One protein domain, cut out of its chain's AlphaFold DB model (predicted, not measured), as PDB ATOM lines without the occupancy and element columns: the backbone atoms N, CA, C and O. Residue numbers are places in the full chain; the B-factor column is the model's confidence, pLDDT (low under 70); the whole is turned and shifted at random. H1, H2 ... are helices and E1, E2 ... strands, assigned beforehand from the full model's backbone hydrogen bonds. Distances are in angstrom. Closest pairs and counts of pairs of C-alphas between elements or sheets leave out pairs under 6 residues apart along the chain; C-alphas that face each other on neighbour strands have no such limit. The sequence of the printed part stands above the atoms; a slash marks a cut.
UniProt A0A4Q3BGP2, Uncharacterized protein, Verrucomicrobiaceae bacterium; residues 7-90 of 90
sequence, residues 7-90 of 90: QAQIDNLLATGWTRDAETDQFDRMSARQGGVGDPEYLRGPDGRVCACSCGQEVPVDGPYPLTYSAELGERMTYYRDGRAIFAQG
ATOM      1  N   GLN A   7     -12.404 -46.802  21.606       75.50
ATOM      2  CA  GLN A   7     -12.049 -45.387  21.704       75.50
ATOM      3  C   GLN A   7     -13.231 -44.470  21.355       75.50
ATOM      4  O   GLN A   7     -13.512 -43.536  22.092       75.50
ATOM      5  N   ALA A   8     -13.987 -44.777  20.296       79.56
ATOM      6  CA  ALA A   8     -15.158 -43.988  19.923       79.56
ATOM      7  C   ALA A   8     -16.273 -44.047  20.984       79.56
ATOM      8  O   ALA A   8     -17.000 -43.072  21.161       79.56
ATOM      9  N   GLN A   9     -16.419 -45.167  21.703       78.81
ATOM     10  CA  GLN A   9     -17.371 -45.270  22.817       78.81
ATOM     11  C   GLN A   9     -16.957 -44.366  23.982       78.81
ATOM     12  O   GLN A   9     -17.789 -43.633  24.509       78.81
ATOM     13  N   ILE A  10     -15.673 -44.369  24.338       80.81
ATOM     14  CA  ILE A  10     -15.127 -43.504  25.388       80.81
ATOM     15  C   ILE A  10     -15.244 -42.030  25.008       80.81
ATOM     16  O   ILE A  10     -15.715 -41.228  25.811       80.81
ATOM     17  N   ASP A  11     -14.888 -41.674  23.776       84.69
ATOM     18  CA  ASP A  11     -14.987 -40.298  23.291       84.69
ATOM     19  C   ASP A  11     -16.444 -39.798  23.340       84.69
ATOM     20  O   ASP A  11     -16.702 -38.661  23.741       84.69
ATOM     21  N   ASN A  12     -17.415 -40.663  23.014       85.81
ATOM     22  CA  ASN A  12     -18.840 -40.351  23.157       85.81
ATOM     23  C   ASN A  12     -19.243 -40.144  24.625       85.81
ATOM     24  O   ASN A  12     -19.973 -39.197  24.923       85.81
ATOM     25  N   LEU A  13     -18.765 -40.989  25.546       85.31
ATOM     26  CA  LEU A  13     -19.032 -40.824  26.979       85.31
ATOM     27  C   LEU A  13     -18.479 -39.485  27.479       85.31
ATOM     28  O   LEU A  13     -19.222 -38.703  28.080       85.31
ATOM     29  N   LEU A  14     -17.233 -39.152  27.142       86.06
ATOM     30  CA  LEU A  14     -16.615 -37.868  27.488       86.06
ATOM     31  C   LEU A  14     -17.413 -36.673  26.937       86.06
ATOM     32  O   LEU A  14     -17.616 -35.684  27.640       86.06
ATOM     33  N   ALA A  15     -17.950 -36.777  25.718       86.75
ATOM     34  CA  ALA A  15     -18.808 -35.745  25.128       86.75
ATOM     35  C   ALA A  15     -20.172 -35.586  25.834       86.75
ATOM     36  O   ALA A  15     -20.816 -34.546  25.700       86.75
ATOM     37  N   THR A  16     -20.616 -36.591  26.595       85.12
ATOM     38  CA  THR A  16     -21.913 -36.594  27.304       85.12
ATOM     39  C   THR A  16     -21.827 -36.149  28.768       85.12
ATOM     40  O   THR A  16     -22.829 -36.188  29.481       85.12
ATOM     41  N   GLY A  17     -20.657 -35.681  29.214       85.06
ATOM     42  CA  GLY A  17     -20.449 -35.179  30.577       85.06
ATOM     43  C   GLY A  17     -19.733 -36.152  31.512       85.06
ATOM     44  O   GLY A  17     -19.640 -35.878  32.707       85.06
ATOM     45  N   TRP A  18     -19.207 -37.261  30.989       90.56
ATOM     46  CA  TRP A  18     -18.245 -38.080  31.722       90.56
ATOM     47  C   TRP A  18     -16.883 -37.395  31.754       90.56
ATOM     48  O   TRP A  18     -16.529 -36.635  30.851       90.56
ATOM     49  N   THR A  19     -16.102 -37.665  32.793       91.38
ATOM     50  CA  THR A  19     -14.818 -36.991  33.006       91.38
ATOM     51  C   THR A  19     -13.714 -37.960  33.397       91.38
ATOM     52  O   THR A  19     -13.963 -39.012  33.986       91.38
ATOM     53  N   ARG A  20     -12.480 -37.574  33.060       89.50
ATOM     54  CA  ARG A  20     -11.256 -38.144  33.621       89.50
ATOM     55  C   ARG A  20     -10.755 -37.213  34.719       89.50
ATOM     56  O   ARG A  20     -10.678 -36.001  34.515       89.50
ATOM     57  N   ASP A  21     -10.425 -37.779  35.866       86.62
ATOM     58  CA  ASP A  21      -9.775 -37.091  36.970       86.62
ATOM     59  C   ASP A  21      -8.541 -37.870  37.450       86.62
ATOM     60  O   ASP A  21      -8.180 -38.923  36.921       86.62
ATOM     61  N   ALA A  22      -7.866 -37.336  38.469       83.88
ATOM     62  CA  ALA A  22      -6.657 -37.951  39.004       83.88
ATOM     63  C   ALA A  22      -6.881 -39.374  39.552       83.88
ATOM     64  O   ALA A  22      -5.935 -40.160  39.576       83.88
ATOM     65  N   GLU A  23      -8.096 -39.707  39.996       81.44
ATOM     66  CA  GLU A  23      -8.449 -41.026  40.530       81.44
ATOM     67  C   GLU A  23      -8.690 -42.020  39.384       81.44
ATOM     68  O   GLU A  23      -8.111 -43.106  39.377       81.44
ATOM     69  N   THR A  24      -9.449 -41.635  38.355       86.12
ATOM     70  CA  THR A  24      -9.667 -42.478  37.167       86.12
ATOM     71  C   THR A  24      -8.370 -42.743  36.399       86.12
ATOM     72  O   THR A  24      -8.126 -43.862  35.952       86.12
ATOM     73  N   ASP A  25      -7.483 -41.745  36.315       84.19
ATOM     74  CA  ASP A  25      -6.167 -41.898  35.684       84.19
ATOM     75  C   ASP A  25      -5.259 -42.873  36.455       84.19
ATOM     76  O   ASP A  25      -4.401 -43.534  35.861       84.19
ATOM     77  N   GLN A  26      -5.411 -42.972  37.781       77.94
ATOM     78  CA  GLN A  26      -4.693 -43.969  38.579       77.94
ATOM     79  C   GLN A  26      -5.190 -45.378  38.257       77.94
ATOM     80  O   GLN A  26      -4.361 -46.263  38.034       77.94
ATOM     81  N   PHE A  27      -6.508 -45.575  38.168       78.44
ATOM     82  CA  PHE A  27      -7.098 -46.856  37.777       78.44
ATOM     83  C   PHE A  27      -6.622 -47.336  36.406       78.44
ATOM     84  O   PHE A  27      -6.147 -48.470  36.295       78.44
ATOM     85  N   ASP A  28      -6.647 -46.463  35.398       77.88
ATOM     86  CA  ASP A  28      -6.152 -46.776  34.054       77.88
ATOM     87  C   ASP A  28      -4.685 -47.241  34.087       77.88
ATOM     88  O   ASP A  28      -4.318 -48.255  33.487       77.88
ATOM     89  N   ARG A  29      -3.829 -46.541  34.847       75.50
ATOM     90  CA  ARG A  29      -2.406 -46.897  34.994       75.50
ATOM     91  C   ARG A  29      -2.197 -48.233  35.699       75.50
ATOM     92  O   ARG A  29      -1.186 -48.887  35.447       75.50
ATOM     93  N   MET A  30      -3.096 -48.627  36.594       69.81
ATOM     94  CA  MET A  30      -3.010 -49.908  37.295       69.81
ATOM     95  C   MET A  30      -3.532 -51.064  36.454       69.81
ATOM     96  O   MET A  30      -2.870 -52.098  36.425       69.81
ATOM     97  N   SER A  31      -4.640 -50.888  35.725       70.69
ATOM     98  CA  SER A  31      -5.123 -51.907  34.780       70.69
ATOM     99  C   SER A  31      -4.053 -52.200  33.729       70.69
ATOM    100  O   SER A  31      -3.639 -53.345  33.578       70.69
ATOM    101  N   ALA A  32      -3.458 -51.149  33.149       63.78
ATOM    102  CA  ALA A  32      -2.365 -51.282  32.184       63.78
ATOM    103  C   ALA A  32      -1.127 -52.015  32.743       63.78
ATOM    104  O   ALA A  32      -0.378 -52.634  31.989       63.78
ATOM    105  N   ARG A  33      -0.891 -51.962  34.064       57.34
ATOM    106  CA  ARG A  33       0.184 -52.715  34.739       57.34
ATOM    107  C   ARG A  33      -0.162 -54.187  34.962       57.34
ATOM    108  O   ARG A  33       0.757 -54.995  35.051       57.34
ATOM    109  N   GLN A  34      -1.445 -54.535  35.055       57.66
ATOM    110  CA  GLN A  34      -1.907 -55.917  35.224       57.66
ATOM    111  C   GLN A  34      -1.938 -56.702  33.899       57.66
ATOM    112  O   GLN A  34      -2.047 -57.926  33.924       57.66
ATOM    113  N   GLY A  35      -1.736 -56.031  32.756       44.41
ATOM    114  CA  GLY A  35      -1.395 -56.665  31.478       44.41
ATOM    115  C   GLY A  35      -2.524 -57.486  30.848       44.41
ATOM    116  O   GLY A  35      -2.248 -58.451  30.130       44.41
ATOM    117  N   GLY A  36      -3.783 -57.136  31.118       51.19
ATOM    118  CA  GLY A  36      -4.951 -57.832  30.588       51.19
ATOM    119  C   GLY A  36      -5.307 -57.380  29.170       51.19
ATOM    120  O   GLY A  36      -5.511 -56.201  28.894       51.19
ATOM    121  N   VAL A  37      -5.468 -58.323  28.238       43.22
ATOM    122  CA  VAL A  37      -6.145 -58.022  26.965       43.22
ATOM    123  C   VAL A  37      -7.609 -57.697  27.279       43.22
ATOM    124  O   VAL A  37      -8.336 -58.566  27.750       43.22
ATOM    125  N   GLY A  38      -8.040 -56.458  27.013       55.47
ATOM    126  CA  GLY A  38      -9.409 -55.996  27.288       55.47
ATOM    127  C   GLY A  38      -9.568 -55.087  28.509       55.47
ATOM    128  O   GLY A  38     -10.700 -54.879  28.933       55.47
ATOM    129  N   ASP A  39      -8.473 -54.535  29.046       65.56
ATOM    130  CA  ASP A  39      -8.487 -53.636  30.209       65.56
ATOM    131  C   ASP A  39      -9.550 -52.530  30.084       65.56
ATOM    132  O   ASP A  39      -9.516 -51.804  29.089       65.56
ATOM    133  N   PRO A  40     -10.487 -52.377  31.035       73.56
ATOM    134  CA  PRO A  40     -11.475 -51.301  30.999       73.56
ATOM    135  C   PRO A  40     -10.803 -49.925  31.082       73.56
ATOM    136  O   PRO A  40      -9.714 -49.794  31.639       73.56
ATOM    137  N   GLU A  41     -11.455 -48.898  30.536       83.31
ATOM    138  CA  GLU A  41     -11.108 -47.509  30.866       83.31
ATOM    139  C   GLU A  41     -11.974 -47.045  32.013       83.31
ATOM    140  O   GLU A  41     -13.177 -47.292  32.027       83.31
ATOM    141  N   TYR A  42     -11.371 -46.358  32.964       86.44
ATOM    142  CA  TYR A  42     -12.087 -45.856  34.116       86.44
ATOM    143  C   TYR A  42     -12.486 -44.413  33.856       86.44
ATOM    144  O   TYR A  42     -11.666 -43.580  33.477       86.44
ATOM    145  N   LEU A  43     -13.764 -44.113  34.055       89.75
ATOM    146  CA  LEU A  43     -14.315 -42.773  33.890       89.75
ATOM    147  C   LEU A  43     -15.200 -42.430  35.081       89.75
ATOM    148  O   LEU A  43     -15.810 -43.309  35.696       89.75
ATOM    149  N   ARG A  44     -15.307 -41.133  35.379       91.12
ATOM    150  CA  ARG A  44     -16.286 -40.624  36.332       91.12
ATOM    151  C   ARG A  44     -17.543 -40.186  35.597       91.12
ATOM    152  O   ARG A  44     -17.492 -39.286  34.754       91.12
ATOM    153  N   GLY A  45     -18.662 -40.805  35.950       90.00
ATOM    154  CA  GLY A  45     -19.979 -40.433  35.460       90.00
ATOM    155  C   GLY A  45     -20.463 -39.091  36.025       90.00
ATOM    156  O   GLY A  45     -19.959 -38.614  37.048       90.00
ATOM    157  N   PRO A  46     -21.480 -38.475  35.402       86.88
ATOM    158  CA  PRO A  46     -22.083 -37.225  35.878       86.88
ATOM    159  C   PRO A  46     -22.760 -37.350  37.258       86.88
ATOM    160  O   PRO A  46     -23.005 -36.348  37.924       86.88
ATOM    161  N   ASP A  47     -23.038 -38.572  37.718       86.81
ATOM    162  CA  ASP A  47     -23.523 -38.888  39.069       86.81
ATOM    163  C   ASP A  47     -22.398 -38.960  40.129       86.81
ATOM    164  O   ASP A  47     -22.645 -39.217  41.319       86.81
ATOM    165  N   GLY A  48     -21.157 -38.727  39.693       85.44
ATOM    166  CA  GLY A  48     -19.947 -38.739  40.498       85.44
ATOM    167  C   GLY A  48     -19.381 -40.132  40.768       85.44
ATOM    168  O   GLY A  48     -18.448 -40.231  41.565       85.44
ATOM    169  N   ARG A  49     -19.913 -41.198  40.159       88.50
ATOM    170  CA  ARG A  49     -19.417 -42.569  40.344       88.50
ATOM    171  C   ARG A  49     -18.271 -42.879  39.387       88.50
ATOM    172  O   ARG A  49     -18.305 -42.473  38.232       88.50
ATOM    173  N   VAL A  50     -17.271 -43.610  39.868       87.50
ATOM    174  CA  VAL A  50     -16.233 -44.208  39.026       87.50
ATOM    175  C   VAL A  50     -16.762 -45.524  38.472       87.50
ATOM    176  O   VAL A  50     -17.181 -46.398  39.238       87.50
ATOM    177  N   CYS A  51     -16.714 -45.671  37.152       87.25
ATOM    178  CA  CYS A  51     -17.107 -46.890  36.458       87.25
ATOM    179  C   CYS A  51     -15.958 -47.403  35.591       87.25
ATOM    180  O   CYS A  51     -15.226 -46.621  34.986       87.25
ATOM    181  N   ALA A  52     -15.846 -48.724  35.507       85.44
ATOM    182  CA  ALA A  52     -15.090 -49.415  34.480       85.44
ATOM    183  C   ALA A  52     -15.940 -49.464  33.201       85.44
ATOM    184  O   ALA A  52     -17.014 -50.071  33.172       85.44
ATOM    185  N   CYS A  53     -15.464 -48.807  32.152       80.38
ATOM    186  CA  CYS A  53     -16.094 -48.726  30.845       80.38
ATOM    187  C   CYS A  53     -15.346 -49.648  29.874       80.38
ATOM    188  O   CYS A  53     -14.193 -49.402  29.512       80.38
ATOM    189  N   SER A  54     -15.999 -50.722  29.426       71.62
ATOM    190  CA  SER A  54     -15.448 -51.634  28.416       71.62
ATOM    191  C   SER A  54     -16.536 -52.122  27.469       71.62
ATOM    192  O   SER A  54     -17.574 -52.582  27.935       71.62
ATOM    193  N   CYS A  55     -16.290 -52.071  26.155       60.69
ATOM    194  CA  CYS A  55     -17.093 -52.740  25.119       60.69
ATOM    195  C   CYS A  55     -18.625 -52.646  25.314       60.69
ATOM    196  O   CYS A  55     -19.332 -53.647  25.205       60.69
ATOM    197  N   GLY A  56     -19.147 -51.449  25.603       58.78
ATOM    198  CA  GLY A  56     -20.587 -51.212  25.782       58.78
ATOM    199  C   GLY A  56     -21.173 -51.612  27.143       58.78
ATOM    200  O   GLY A  56     -22.394 -51.650  27.276       58.78
ATOM    201  N   GLN A  57     -20.339 -51.906  28.142       67.31
ATOM    202  CA  GLN A  57     -20.756 -52.071  29.533       67.31
ATOM    203  C   GLN A  57     -20.079 -51.033  30.429       67.31
ATOM    204  O   GLN A  57     -18.870 -50.807  30.348       67.31
ATOM    205  N   GLU A  58     -20.892 -50.424  31.286       79.94
ATOM    206  CA  GLU A  58     -20.493 -49.496  32.338       79.94
ATOM    207  C   GLU A  58     -20.783 -50.180  33.670       79.94
ATOM    208  O   GLU A  58     -21.941 -50.435  34.008       79.94
ATOM    209  N   VAL A  59     -19.732 -50.525  34.405       82.75
ATOM    210  CA  VAL A  59     -19.867 -51.198  35.698       82.75
ATOM    211  C   VAL A  59     -19.258 -50.302  36.770       82.75
ATOM    212  O   VAL A  59     -18.073 -49.977  36.662       82.75
ATOM    213  N   PRO A  60     -20.023 -49.882  37.794       86.19
ATOM    214  CA  PRO A  60     -19.466 -49.159  38.927       86.19
ATOM    215  C   PRO A  60     -18.332 -49.951  39.573       86.19
ATOM    216  O   PRO A  60     -18.407 -51.169  39.729       86.19
ATOM    217  N   VAL A  61     -17.268 -49.250  39.948       84.06
ATOM    218  CA  VAL A  61     -16.158 -49.850  40.687       84.06
ATOM    219  C   VAL A  61     -16.658 -50.239  42.082       84.06
ATOM    220  O   VAL A  61     -17.163 -49.396  42.824       84.06
ATOM    221  N   ASP A  62     -16.518 -51.513  42.444       83.50
ATOM    222  CA  ASP A  62     -16.997 -52.067  43.713       83.50
ATOM    223  C   ASP A  62     -15.942 -52.975  44.350       83.50
ATOM    224  O   ASP A  62     -15.409 -53.882  43.712       83.50
ATOM    225  N   GLY A  63     -15.662 -52.757  45.639       80.62
ATOM    226  CA  GLY A  63     -14.688 -53.540  46.400       80.62
ATOM    227  C   GLY A  63     -13.340 -52.840  46.623       80.62
ATOM    228  O   GLY A  63     -13.223 -51.627  46.444       80.62
ATOM    229  N   PRO A  64     -12.336 -53.577  47.125       78.56
ATOM    230  CA  PRO A  64     -11.019 -53.031  47.427       78.56
ATOM    231  C   PRO A  64     -10.182 -52.877  46.155       78.56
ATOM    232  O   PRO A  64      -9.902 -53.860  45.473       78.56
ATOM    233  N   TYR A  65      -9.715 -51.661  45.888       73.38
ATOM    234  CA  TYR A  65      -8.786 -51.367  44.807       73.38
ATOM    235  C   TYR A  65      -7.518 -50.719  45.357       73.38
ATOM    236  O   TYR A  65      -7.611 -49.744  46.110       73.38
ATOM    237  N   PRO A  66      -6.321 -51.219  45.006       65.62
ATOM    238  CA  PRO A  66      -5.102 -50.469  45.275       65.62
ATOM    239  C   PRO A  66      -5.221 -49.156  44.502       65.62
ATOM    240  O   PRO A  66      -5.656 -49.196  43.364       65.62
ATOM    241  N   LEU A  67      -4.919 -48.005  45.098       64.50
ATOM    242  CA  LEU A  67      -4.927 -46.712  44.382       64.50
ATOM    243  C   LEU A  67      -3.613 -45.960  44.520       64.50
ATOM    244  O   LEU A  67      -3.239 -45.168  43.660       64.50
ATOM    245  N   THR A  68      -2.889 -46.182  45.614       59.66
ATOM    246  CA  THR A  68      -1.630 -45.485  45.858       59.66
ATOM    247  C   THR A  68      -0.537 -46.506  46.082       59.66
ATOM    248  O   THR A  68      -0.580 -47.256  47.047       59.66
ATOM    249  N   TYR A  69       0.472 -46.504  45.216       50.53
ATOM    250  CA  TYR A  69       1.754 -47.117  45.532       50.53
ATOM    251  C   TYR A  69       2.658 -46.031  46.114       50.53
ATOM    252  O   TYR A  69       3.102 -45.138  45.392       50.53
ATOM    253  N   SER A  70       2.904 -46.083  47.422       52.66
ATOM    254  CA  SER A  70       3.964 -45.300  48.054       52.66
ATOM    255  C   SER A  70       5.155 -46.217  48.289       52.66
ATOM    256  O   SER A  70       5.010 -47.264  48.913       52.66
ATOM    257  N   ALA A  71       6.348 -45.823  47.840       52.47
ATOM    258  CA  ALA A  71       7.566 -46.580  48.132       52.47
ATOM    259  C   ALA A  71       7.847 -46.681  49.648       52.47
ATOM    260  O   ALA A  71       8.523 -47.606  50.084       52.47
ATOM    261  N   GLU A  72       7.307 -45.752  50.445       57.53
ATOM    262  CA  GLU A  72       7.463 -45.714  51.904       57.53
ATOM    263  C   GLU A  72       6.336 -46.443  52.651       57.53
ATOM    264  O   GLU A  72       6.570 -46.970  53.735       57.53
ATOM    265  N   LEU A  73       5.119 -46.468  52.093       55.84
ATOM    266  CA  LEU A  73       3.913 -46.967  52.781       55.84
ATOM    267  C   LEU A  73       3.316 -48.234  52.144       55.84
ATOM    268  O   LEU A  73       2.356 -48.784  52.672       55.84
ATOM    269  N   GLY A  74       3.875 -48.715  51.032       62.19
ATOM    270  CA  GLY A  74       3.337 -49.844  50.275       62.19
ATOM    271  C   GLY A  74       2.096 -49.488  49.447       62.19
ATOM    272  O   GLY A  74       1.811 -48.317  49.175       62.19
ATOM    273  N   GLU A  75       1.379 -50.521  49.002       63.78
ATOM    274  CA  GLU A  75       0.093 -50.383  48.311       63.78
ATOM    275  C   GLU A  75      -1.005 -50.011  49.313       63.78
ATOM    276  O   GLU A  75      -1.332 -50.777  50.217       63.78
ATOM    277  N   ARG A  76      -1.587 -48.824  49.143       67.56
ATOM    278  CA  ARG A  76      -2.752 -48.365  49.901       67.56
ATOM    279  C   ARG A  76      -4.025 -48.730  49.155       67.56
ATOM    280  O   ARG A  76      -4.193 -48.383  47.980       67.56
ATOM    281  N   MET A  77      -4.920 -49.409  49.865       74.69
ATOM    282  CA  MET A  77      -6.193 -49.894  49.340       74.69
ATOM    283  C   MET A  77      -7.291 -48.870  49.602       74.69
ATOM    284  O   MET A  77      -7.496 -48.439  50.736       74.69
ATOM    285  N   THR A  78      -8.043 -48.523  48.568       79.56
ATOM    286  CA  THR A  78      -9.284 -47.761  48.686       79.56
ATOM    287  C   THR A  78     -10.455 -48.673  48.381       79.56
ATOM    288  O   THR A  78     -10.473 -49.401  47.394       79.56
ATOM    289  N   TYR A  79     -11.434 -48.661  49.269       83.00
ATOM    290  CA  TYR A  79     -12.641 -49.449  49.164       83.00
ATOM    291  C   TYR A  79     -13.718 -48.614  48.499       83.00
ATOM    292  O   TYR A  79     -14.012 -47.500  48.943       83.00
ATOM    293  N   TYR A  80     -14.331 -49.197  47.480       84.44
ATOM    294  CA  TYR A  80     -15.445 -48.612  46.763       84.44
ATOM    295  C   TYR A  80     -16.740 -49.342  47.080       84.44
ATOM    296  O   TYR A  80     -16.763 -50.558  47.294       84.44
ATOM    297  N   ARG A  81     -17.821 -48.570  47.111       87.31
ATOM    298  CA  ARG A  81     -19.189 -49.070  47.097       87.31
ATOM    299  C   ARG A  81     -19.995 -48.214  46.138       87.31
ATOM    300  O   ARG A  81     -20.034 -46.996  46.312       87.31
ATOM    301  N   ASP A  82     -20.648 -48.851  45.174       86.25
ATOM    302  CA  ASP A  82     -21.473 -48.198  44.160       86.25
ATOM    303  C   ASP A  82     -20.684 -47.100  43.416       86.25
ATOM    304  O   ASP A  82     -21.117 -45.951  43.302       86.25
ATOM    305  N   GLY A  83     -19.447 -47.423  43.011       83.62
ATOM    306  CA  GLY A  83     -18.542 -46.516  42.294       83.62
ATOM    307  C   GLY A  83     -18.008 -45.340  43.118       83.62
ATOM    308  O   GLY A  83     -17.400 -44.428  42.557       83.62
ATOM    309  N   ARG A  84     -18.223 -45.310  44.439       86.12
ATOM    310  CA  ARG A  84     -17.752 -44.235  45.328       86.12
ATOM    311  C   ARG A  84     -16.758 -44.752  46.351       86.12
ATOM    312  O   ARG A  84     -17.005 -45.774  46.988       86.12
ATOM    313  N   ALA A  85     -15.676 -44.008  46.556       83.31
ATOM    314  CA  ALA A  85     -14.730 -44.287  47.625       83.31
ATOM    315  C   ALA A  85     -15.425 -44.119  48.987       83.31
ATOM    316  O   ALA A  85     -15.972 -43.057  49.293       83.31
ATOM    317  N   ILE A  86     -15.416 -45.173  49.803       85.44
ATOM    318  CA  ILE A  86     -16.022 -45.182  51.145       85.44
ATOM    319  C   ILE A  86     -14.986 -45.235  52.267       85.44
ATOM    320  O   ILE A  86     -15.290 -44.862  53.399       85.44
ATOM    321  N   PHE A  87     -13.774 -45.708  51.977       77.00
ATOM    322  CA  PHE A  87     -12.694 -45.831  52.952       77.00
ATOM    323  C   PHE A  87     -11.354 -46.004  52.232       77.00
ATOM    324  O   PHE A  87     -11.283 -46.759  51.270       77.00
ATOM    325  N   ALA A  88     -10.293 -45.357  52.712       69.25
ATOM    326  CA  ALA A  88      -8.928 -45.576  52.235       69.25
ATOM    327  C   ALA A  88      -8.062 -46.056  53.405       69.25
ATOM    328  O   ALA A  88      -7.943 -45.360  54.414       69.25
ATOM    329  N   GLN A  89      -7.485 -47.253  53.281       62.22
ATOM    330  CA  GLN A  89      -6.518 -47.777  54.238       62.22
ATOM    331  C   GLN A  89      -5.128 -47.289  53.853       62.22
ATOM    332  O   GLN A  89      -4.676 -47.499  52.725       62.22
ATOM    333  N   GLY A  90      -4.479 -46.616  54.802       58.06
ATOM    334  CA  GLY A  90      -3.183 -45.994  54.621       58.06
ATOM    335  C   GLY A  90      -2.059 -46.634  55.409       58.06
ATOM    336  O   GLY A  90      -2.355 -47.292  56.425       58.06
TER     337      GLY A  90
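This is residues 7 to 90 of the 90 residues of an uncharacterized protein of Verrucomicrobiaceae bacterium (UniProt A0A4Q3BGP2). Two small three-stranded sheets stand on either side of helix H2, which packs on E1 of one and E4 of the other, and the shorter helix H1 covers part of the opposite face of the first sheet, at one end of the domain. The 84 printed residues hold, in order, H1 H2 E1 E2 E3 E4 E5 E6, a mixed class of helices and strands. Both sheets, E1-E2-E3 and E4-E5-E6, are antiparallel meanders, each strand the antiparallel neighbour of the one before. The whole is compact, with a radius of gyration of the C-alphas of 12.9 A and spans of 39 by 27 by 18 A.

E4, residues 63 to 70, and E5, residues 74 to 81, form a hairpin with N 65 and O 78 at 2.8 A. E5 forms another with E6, residues 84 to 88, with N 79 and O 87 at 2.8 A. This sheet is only just strongly twisted, its C-alphas up to 4.2 A off the best plane. H2, residues 22 to 34, is on it, the closest C-alphas being those of Gln 26 and Leu 67 of E4, 6.4 A. H2 is also on the other sheet, at a height over the sheet of 8.2 A, and lies over E1, residues 41 to 44; the closest C-alphas of H2 and E1 are those of Thr 24 and Tyr 42, 5.2 A. E2, residues 50 to 54, has N 51 and O 43 of E1 at 2.9 A; N 52 is 2.8 A from O 59 of E3, residues 57 to 60. E3 runs on into E4 at 76 degrees. H1, residues 7 to 15, lies on the opposite face from H2; the C-alphas of Ile 10 and Cys 53 of E2 are closest, 7.6 A. H1 and H2 have every O i to N i+4 pair within hydrogen-bond range.

E5 is 22.8 A long, E4 20.5 A and H2 19.0 A. H1 begins at C-alpha 7, (-12.049, -45.387, 21.704), and E6 ends at C-alpha 88, (-8.928, -45.576, 52.235).

The farthest C-alphas, of Thr 16 and Glu 72, are 39.4 A apart. The printed part has no cut and no long link. Its mean pLDDT is 75.7, with residues 32 to 39 and 66 to 76 among those under 70.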